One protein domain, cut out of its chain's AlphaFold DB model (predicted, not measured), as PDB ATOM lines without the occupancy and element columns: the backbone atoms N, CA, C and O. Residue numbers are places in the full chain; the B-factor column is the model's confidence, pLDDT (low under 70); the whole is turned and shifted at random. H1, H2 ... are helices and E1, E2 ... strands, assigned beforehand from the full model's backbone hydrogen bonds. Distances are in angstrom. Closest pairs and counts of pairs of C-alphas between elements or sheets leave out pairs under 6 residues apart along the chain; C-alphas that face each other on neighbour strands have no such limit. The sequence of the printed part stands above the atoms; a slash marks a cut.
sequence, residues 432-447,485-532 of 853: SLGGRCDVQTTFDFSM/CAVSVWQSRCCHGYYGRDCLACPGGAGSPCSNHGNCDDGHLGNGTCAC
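What this domain is: This is residues 432 to 447 and 485 to 532 of the 853 residues of an uncharacterized protein of Tetraodon nigroviridis (UniProt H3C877). With little regular structure, the domain is a long two-stranded arm, E1 and E2, on a head of loops that holds the small helix H1 and the short hairpin E3 and E4. The printed part has 64 residues, 25 in named elements, in the order E1, E2, H1, E3, E4: mostly strand, in two antiparallel sheets. It is loose, radius of gyration of the C-alphas 14.9 A, spanning 53 by 19 by 14 A.

Where its parts are: E1, residues 439 to 446, begins at C-alpha (-20.571, 34.554, 34.956) and is 22.8 A long. E2 is residues 485 to 491, 18.7 A; H1 513 to 516; E3 518 to 520; E4 530 to 532, ending at C-alpha (-9.842, 43.290, 61.447).

How they stand to each other: E1 and E2 are antiparallel at 154 degrees; N 441 and O 489 are 2.9 A apart. The hairpin E3 and E4 stands at 165 degrees; N 519 and O 531 are 2.9 A apart. The closest C-alphas of H1 and E4, Cys 514 and Cys 530, are 5.7 A apart. E1 is apart from H1. H1 is too short for an O i to N i+4 pair.

The domain as a whole: Residues 448 to 484 are not printed; C-alphas 447 and 485 are 7.2 A apart. E2 to H1 is a long link. Residues 434, 440, 488 to 491 and 510 have pLDDT under 70.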
ATOM      1  N   SER A 432      -7.327  27.843  42.855       71.44
ATOM      2  CA  SER A 432      -8.538  28.407  43.454       71.44
ATOM      3  C   SER A 432      -9.702  27.418  43.413       71.44
ATOM      4  O   SER A 432     -10.706  27.611  42.726       71.44
ATOM      5  N   LEU A 433      -9.551  26.309  44.138       73.38
ATOM      6  CA  LEU A 433     -10.511  25.206  44.139       73.38
ATOM      7  C   LEU A 433     -11.881  25.626  44.708       73.38
ATOM      8  O   LEU A 433     -12.072  25.679  45.918       73.38
ATOM      9  N   GLY A 434     -12.840  25.902  43.820       67.06
ATOM     10  CA  GLY A 434     -14.152  26.451  44.188       67.06
ATOM     11  C   GLY A 434     -14.162  27.968  44.434       67.06
ATOM     12  O   GLY A 434     -15.172  28.493  44.886       67.06
ATOM     13  N   GLY A 435     -13.066  28.673  44.126       74.19
ATOM     14  CA  GLY A 435     -12.952  30.126  44.298       74.19
ATOM     15  C   GLY A 435     -13.490  30.960  43.135       74.19
ATOM     16  O   GLY A 435     -13.679  32.166  43.288       74.19
ATOM     17  N   ARG A 436     -13.751  30.349  41.970       76.31
ATOM     18  CA  ARG A 436     -14.304  31.030  40.790       76.31
ATOM     19  C   ARG A 436     -15.822  30.907  40.716       76.31
ATOM     20  O   ARG A 436     -16.374  29.812  40.691       76.31
ATOM     21  N   CYS A 437     -16.466  32.059  40.583       77.31
ATOM     22  CA  CYS A 437     -17.897  32.244  40.360       77.31
ATOM     23  C   CYS A 437     -18.121  33.024  39.044       77.31
ATOM     24  O   CYS A 437     -18.964  33.920  38.973       77.31
ATOM     25  N   ASP A 438     -17.319  32.717  38.016       73.56
ATOM     26  CA  ASP A 438     -17.323  33.390  36.711       73.56
ATOM     27  C   ASP A 438     -18.717  33.310  36.046       73.56
ATOM     28  O   ASP A 438     -19.345  32.251  36.000       73.56
ATOM     29  N   VAL A 439     -19.208  34.433  35.510       72.38
ATOM     30  CA  VAL A 439     -20.571  34.554  34.956       72.38
ATOM     31  C   VAL A 439     -20.515  34.661  33.435       72.38
ATOM     32  O   VAL A 439     -19.913  35.588  32.896       72.38
ATOM     33  N   GLN A 440     -21.165  33.739  32.727       66.62
ATOM     34  CA  GLN A 440     -21.259  33.788  31.267       66.62
ATOM     35  C   GLN A 440     -22.346  34.781  30.821       66.62
ATOM     36  O   GLN A 440     -23.539  34.508  30.948       66.62
ATOM     37  N   THR A 441     -21.941  35.913  30.242       71.31
ATOM     38  CA  THR A 441     -22.857  36.902  29.656       71.31
ATOM     39  C   THR A 441     -22.885  36.733  28.139       71.31
ATOM     40  O   THR A 441     -21.848  36.795  27.480       71.31
ATOM     41  N   THR A 442     -24.070  36.517  27.565       70.56
ATOM     42  CA  THR A 442     -24.242  36.408  26.106       70.56
ATOM     43  C   THR A 442     -24.561  37.775  25.506       70.56
ATOM     44  O   THR A 442     -25.484  38.447  25.964       70.56
ATOM     45  N   PHE A 443     -23.823  38.171  24.469       75.31
ATOM     46  CA  PHE A 443     -24.027  39.411  23.723       75.31
ATOM     47  C   PHE A 443     -24.397  39.108  22.269       75.31
ATOM     48  O   PHE A 443     -23.611  38.505  21.534       75.31
ATOM     49  N   ASP A 444     -25.568  39.574  21.842       80.75
ATOM     50  CA  ASP A 444     -26.039  39.417  20.467       80.75
ATOM     51  C   ASP A 444     -25.591  40.595  19.592       80.75
ATOM     52  O   ASP A 444     -25.867  41.762  19.879       80.75
ATOM     53  N   PHE A 445     -24.939  40.290  18.472       76.81
ATOM     54  CA  PHE A 445     -24.550  41.248  17.443       76.81
ATOM     55  C   PHE A 445     -25.043  40.787  16.069       76.81
ATOM     56  O   PHE A 445     -25.187  39.602  15.782       76.81
ATOM     57  N   SER A 446     -25.351  41.736  15.186       79.44
ATOM     58  CA  SER A 446     -25.921  41.430  13.871       79.44
ATOM     59  C   SER A 446     -24.929  41.700  12.749       79.44
ATOM     60  O   SER A 446     -24.509  42.843  12.560       79.44
ATOM     61  N   MET A 447     -24.644  40.677  11.944       73.50
ATOM     62  CA  MET A 447     -23.789  40.782  10.759       73.50
ATOM     63  C   MET A 447     -24.375  41.743   9.706       73.50
ATOM     64  O   MET A 447     -25.550  42.134   9.746       73.50
ATOM     65  N   CYS A 485     -25.688  36.839  15.512       78.38
ATOM     66  CA  CYS A 485     -24.626  36.040  16.101       78.38
ATOM     67  C   CYS A 485     -24.509  36.379  17.586       78.38
ATOM     68  O   CYS A 485     -24.515  37.549  17.955       78.38
ATOM     69  N   ALA A 486     -24.389  35.361  18.426       72.19
ATOM     70  CA  ALA A 486     -24.263  35.493  19.867       72.19
ATOM     71  C   ALA A 486     -22.833  35.137  20.288       72.19
ATOM     72  O   ALA A 486     -22.356  34.039  19.984       72.19
ATOM     73  N   VAL A 487     -22.147  36.043  20.988       75.31
ATOM     74  CA  VAL A 487     -20.858  35.763  21.640       75.31
ATOM     75  C   VAL A 487     -21.059  35.652  23.149       75.31
ATOM     76  O   VAL A 487     -21.550  36.578  23.793       75.31
ATOM     77  N   SER A 488     -20.686  34.507  23.713       63.09
ATOM     78  CA  SER A 488     -20.743  34.257  25.154       63.09
ATOM     79  C   SER A 488     -19.414  34.644  25.793       63.09
ATOM     80  O   SER A 488     -18.422  33.931  25.653       63.09
ATOM     81  N   VAL A 489     -19.384  35.777  26.494       63.59
ATOM     82  CA  VAL A 489     -18.191  36.278  27.186       63.59
ATOM     83  C   VAL A 489     -18.284  35.915  28.665       63.59
ATOM     84  O   VAL A 489     -19.224  36.306  29.356       63.59
ATOM     85  N   TRP A 490     -17.289  35.185  29.163       63.44
ATOM     86  CA  TRP A 490     -17.135  34.928  30.592       63.44
ATOM     87  C   TRP A 490     -16.631  36.189  31.299       63.44
ATOM     88  O   TRP A 490     -15.522  36.656  31.041       63.44
ATOM     89  N   GLN A 491     -17.445  36.746  32.195       69.06
ATOM     90  CA  GLN A 491     -17.029  37.786  33.125       69.06
ATOM     91  C   GLN A 491     -16.371  37.117  34.334       69.06
ATOM     92  O   GLN A 491     -17.042  36.414  35.093       69.06
ATOM     93  N   SER A 492     -15.070  37.344  34.517       73.00
ATOM     94  CA  SER A 492     -14.314  36.748  35.617       73.00
ATOM     95  C   SER A 492     -14.726  37.338  36.969       73.00
ATOM     96  O   SER A 492     -14.739  38.557  37.158       73.00
ATOM     97  N   ARG A 493     -15.093  36.472  37.917       81.62
ATOM     98  CA  ARG A 493     -15.561  36.830  39.259       81.62
ATOM     99  C   ARG A 493     -15.131  35.759  40.253       81.62
ATOM    100  O   ARG A 493     -15.331  34.572  40.023       81.62
ATOM    101  N   CYS A 494     -14.618  36.185  41.396       84.50
ATOM    102  CA  CYS A 494     -14.397  35.276  42.510       84.50
ATOM    103  C   CYS A 494     -15.682  35.097  43.318       84.50
ATOM    104  O   CYS A 494     -16.554  35.972  43.320       84.50
ATOM    105  N   CYS A 495     -15.799  33.949  43.974       84.44
ATOM    106  CA  CYS A 495     -16.803  33.712  45.000       84.44
ATOM    107  C   CYS A 495     -16.458  34.517  46.267       84.44
ATOM    108  O   CYS A 495     -15.319  34.951  46.437       84.44
ATOM    109  N   HIS A 496     -17.429  34.703  47.164       86.00
ATOM    110  CA  HIS A 496     -17.184  35.367  48.447       86.00
ATOM    111  C   HIS A 496     -16.102  34.627  49.254       86.00
ATOM    112  O   HIS A 496     -16.069  33.394  49.249       86.00
ATOM    113  N   GLY A 497     -15.207  35.369  49.906       83.81
ATOM    114  CA  GLY A 497     -14.046  34.813  50.608       83.81
ATOM    115  C   GLY A 497     -12.868  34.439  49.696       83.81
ATOM    116  O   GLY A 497     -11.925  33.797  50.163       83.81
ATOM    117  N   TYR A 498     -12.896  34.836  48.416       86.50
ATOM    118  CA  TYR A 498     -11.802  34.655  47.456       86.50
ATOM    119  C   TYR A 498     -11.511  35.946  46.673       86.50
ATOM    120  O   TYR A 498     -12.437  36.668  46.304       86.50
ATOM    121  N   TYR A 499     -10.240  36.220  46.364       86.81
ATOM    122  CA  TYR A 499      -9.783  37.518  45.853       86.81
ATOM    123  C   TYR A 499      -8.805  37.447  44.663       86.81
ATOM    124  O   TYR A 499      -8.114  36.450  44.427       86.81
ATOM    125  N   GLY A 500      -8.724  38.552  43.919       77.88
ATOM    126  CA  GLY A 500      -7.767  38.782  42.835       77.88
ATOM    127  C   GLY A 500      -8.033  38.000  41.540       77.88
ATOM    128  O   GLY A 500      -8.968  37.213  41.421       77.88
ATOM    129  N   ARG A 501      -7.167  38.198  40.535       74.94
ATOM    130  CA  ARG A 501      -7.272  37.602  39.181       74.94
ATOM    131  C   ARG A 501      -7.483  36.081  39.178       74.94
ATOM    132  O   ARG A 501      -8.176  35.537  38.308       74.94
ATOM    133  N   ASP A 502      -6.807  35.402  40.096       72.56
ATOM    134  CA  ASP A 502      -6.775  33.945  40.167       72.56
ATOM    135  C   ASP A 502      -7.642  33.381  41.304       72.56
ATOM    136  O   ASP A 502      -7.708  32.166  41.452       72.56
ATOM    137  N   CYS A 503      -8.399  34.244  42.002       79.75
ATOM    138  CA  CYS A 503      -9.386  33.909  43.033       79.75
ATOM    139  C   CYS A 503      -8.828  33.072  44.190       79.75
ATOM    140  O   CYS A 503      -9.367  32.020  44.523       79.75
ATOM    141  N   LEU A 504      -7.735  33.540  44.791       82.19
ATOM    142  CA  LEU A 504      -7.109  32.908  45.956       82.19
ATOM    143  C   LEU A 504      -7.997  33.080  47.193       82.19
ATOM    144  O   LEU A 504      -8.692  34.084  47.310       82.19
ATOM    145  N   ALA A 505      -8.001  32.113  48.112       82.81
ATOM    146  CA  ALA A 505      -8.785  32.227  49.341       82.81
ATOM    147  C   ALA A 505      -8.247  33.361  50.227       82.81
ATOM    148  O   ALA A 505      -7.033  33.494  50.381       82.81
ATOM    149  N   CYS A 506      -9.144  34.142  50.833       85.25
ATOM    150  CA  CYS A 506      -8.785  35.161  51.818       85.25
ATOM    151  C   CYS A 506      -7.963  34.562  52.980       85.25
ATOM    152  O   CYS A 506      -8.133  33.377  53.303       85.25
ATOM    153  N   PRO A 507      -7.112  35.360  53.653       84.56
ATOM    154  CA  PRO A 507      -6.442  34.947  54.884       84.56
ATOM    155  C   PRO A 507      -7.453  34.391  55.902       84.56
ATOM    156  O   PRO A 507      -8.578  34.878  55.986       84.56
ATOM    157  N   GLY A 508      -7.095  33.329  56.629       73.06
ATOM    158  CA  GLY A 508      -8.037  32.558  57.461       73.06
ATOM    159  C   GLY A 508      -8.814  31.469  56.700       73.06
ATOM    160  O   GLY A 508      -9.397  30.583  57.322       73.06
ATOM    161  N   GLY A 509      -8.747  31.463  55.365       74.75
ATOM    162  CA  GLY A 509      -9.333  30.445  54.493       74.75
ATOM    163  C   GLY A 509     -10.789  30.726  54.113       74.75
ATOM    164  O   GLY A 509     -11.514  31.434  54.801       74.75
ATOM    165  N   ALA A 510     -11.252  30.138  53.009       69.12
ATOM    166  CA  ALA A 510     -12.559  30.460  52.426       69.12
ATOM    167  C   ALA A 510     -13.781  30.079  53.291       69.12
ATOM    168  O   ALA A 510     -14.859  30.631  53.096       69.12
ATOM    169  N   GLY A 511     -13.627  29.144  54.237       71.56
ATOM    170  CA  GLY A 511     -14.666  28.801  55.221       71.56
ATOM    171  C   GLY A 511     -14.662  29.685  56.475       71.56
ATOM    172  O   GLY A 511     -15.578  29.585  57.288       71.56
ATOM    173  N   SER A 512     -13.640  30.528  56.636       83.38
ATOM    174  CA  SER A 512     -13.478  31.468  57.748       83.38
ATOM    175  C   SER A 512     -12.630  32.680  57.329       83.38
ATOM    176  O   SER A 512     -11.516  32.850  57.844       83.38
ATOM    177  N   PRO A 513     -13.098  33.517  56.374       85.75
ATOM    178  CA  PRO A 513     -12.349  34.687  55.926       85.75
ATOM    179  C   PRO A 513     -12.020  35.596  57.109       85.75
ATOM    180  O   PRO A 513     -12.867  35.841  57.968       85.75
ATOM    181  N   CYS A 514     -10.774  36.058  57.178       88.62
ATOM    182  CA  CYS A 514     -10.252  36.859  58.282       88.62
ATOM    183  C   CYS A 514     -10.523  36.230  59.662       88.62
ATOM    184  O   CYS A 514     -10.865  36.923  60.614       88.62
ATOM    185  N   SER A 515     -10.438  34.896  59.752       88.31
ATOM    186  CA  SER A 515     -10.733  34.087  60.950       88.31
ATOM    187  C   SER A 515     -12.146  34.268  61.535       88.31
ATOM    188  O   SER A 515     -12.398  33.804  62.645       88.31
ATOM    189  N   ASN A 516     -13.077  34.890  60.798       90.56
ATOM    190  CA  ASN A 516     -14.355  35.421  61.299       90.56
ATOM    191  C   ASN A 516     -14.208  36.550  62.351       90.56
ATOM    192  O   ASN A 516     -15.074  36.713  63.209       90.56
ATOM    193  N   HIS A 517     -13.112  37.313  62.284       91.12
ATOM    194  CA  HIS A 517     -12.769  38.449  63.153       91.12
ATOM    195  C   HIS A 517     -12.376  39.695  62.325       91.12
ATOM    196  O   HIS A 517     -11.475  40.460  62.681       91.12
ATOM    197  N   GLY A 518     -12.998  39.854  61.154       90.75
ATOM    198  CA  GLY A 518     -12.774  40.958  60.227       90.75
ATOM    199  C   GLY A 518     -13.412  40.715  58.860       90.75
ATOM    200  O   GLY A 518     -13.987  39.657  58.604       90.75
ATOM    201  N   ASN A 519     -13.275  41.683  57.951       93.88
ATOM    202  CA  ASN A 519     -13.783  41.600  56.580       93.88
ATOM    203  C   ASN A 519     -12.646  41.620  55.542       93.88
ATOM    204  O   ASN A 519     -11.741  42.448  55.623       93.88
ATOM    205  N   CYS A 520     -12.722  40.746  54.535       92.19
ATOM    206  CA  CYS A 520     -11.733  40.641  53.457       92.19
ATOM    207  C   CYS A 520     -12.046  41.590  52.284       92.19
ATOM    208  O   CYS A 520     -13.204  41.721  51.885       92.19
ATOM    209  N   ASP A 521     -11.016  42.193  51.683       92.62
ATOM    210  CA  ASP A 521     -11.092  42.825  50.356       92.62
ATOM    211  C   ASP A 521     -11.133  41.746  49.255       92.62
ATOM    212  O   ASP A 521     -10.100  41.351  48.701       92.62
ATOM    213  N   ASP A 522     -12.331  41.208  49.003       89.75
ATOM    214  CA  ASP A 522     -12.564  40.044  48.143       89.75
ATOM    215  C   ASP A 522     -13.041  40.381  46.711       89.75
ATOM    216  O   ASP A 522     -13.105  41.532  46.271       89.75
ATOM    217  N   GLY A 523     -13.293  39.345  45.907       85.25
ATOM    218  CA  GLY A 523     -13.647  39.489  44.499       85.25
ATOM    219  C   GLY A 523     -12.440  39.686  43.571       85.25
ATOM    220  O   GLY A 523     -11.299  39.863  43.983       85.25
ATOM    221  N   HIS A 524     -12.691  39.667  42.258       81.69
ATOM    222  CA  HIS A 524     -11.641  39.613  41.223       81.69
ATOM    223  C   HIS A 524     -10.713  40.850  41.168       81.69
ATOM    224  O   HIS A 524      -9.644  40.792  40.559       81.69
ATOM    225  N   LEU A 525     -11.116  41.971  41.776       83.50
ATOM    226  CA  LEU A 525     -10.299  43.186  41.905       83.50
ATOM    227  C   LEU A 525      -9.762  43.409  43.328       83.50
ATOM    228  O   LEU A 525      -8.879  44.250  43.488       83.50
ATOM    229  N   GLY A 526     -10.269  42.673  44.321       84.19
ATOM    230  CA  GLY A 526      -9.801  42.741  45.700       84.19
ATOM    231  C   GLY A 526      -8.396  42.162  45.854       84.19
ATOM    232  O   GLY A 526      -7.973  41.281  45.095       84.19
ATOM    233  N   ASN A 527      -7.654  42.683  46.825       89.81
ATOM    234  CA  ASN A 527      -6.267  42.325  47.116       89.81
ATOM    235  C   ASN A 527      -6.112  41.331  48.282       89.81
ATOM    236  O   ASN A 527      -4.987  40.910  48.557       89.81
ATOM    237  N   GLY A 528      -7.211  40.942  48.938       86.06
ATOM    238  CA  GLY A 528      -7.223  39.947  50.012       86.06
ATOM    239  C   GLY A 528      -6.840  40.470  51.396       86.06
ATOM    240  O   GLY A 528      -6.731  39.672  52.325       86.06
ATOM    241  N   THR A 529      -6.632  41.780  51.564       92.44
ATOM    242  CA  THR A 529      -6.343  42.371  52.880       92.44
ATOM    243  C   THR A 529      -7.542  42.201  53.810       92.44
ATOM    244  O   THR A 529      -8.675  42.516  53.441       92.44
ATOM    245  N   CYS A 530      -7.284  41.742  55.032       90.06
ATOM    246  CA  CYS A 530      -8.270  41.684  56.101       90.06
ATOM    247  C   CYS A 530      -8.318  43.001  56.883       90.06
ATOM    248  O   CYS A 530      -7.321  43.427  57.463       90.06
ATOM    249  N   ALA A 531      -9.492  43.629  56.931       94.38
ATOM    250  CA  ALA A 531      -9.803  44.694  57.873       94.38
ATOM    251  C   ALA A 531     -10.343  44.055  59.162       94.38
ATOM    252  O   ALA A 531     -11.479  43.584  59.179       94.38
ATOM    253  N   CYS A 532      -9.509  43.984  60.201       93.75
ATOM    254  CA  CYS A 532      -9.842  43.290  61.447       93.75
ATOM    255  C   CYS A 532     -10.804  44.068  62.348       93.75
ATOM    256  O   CYS A 532     -10.790  45.300  62.385       93.75
TER     257      CYS A 532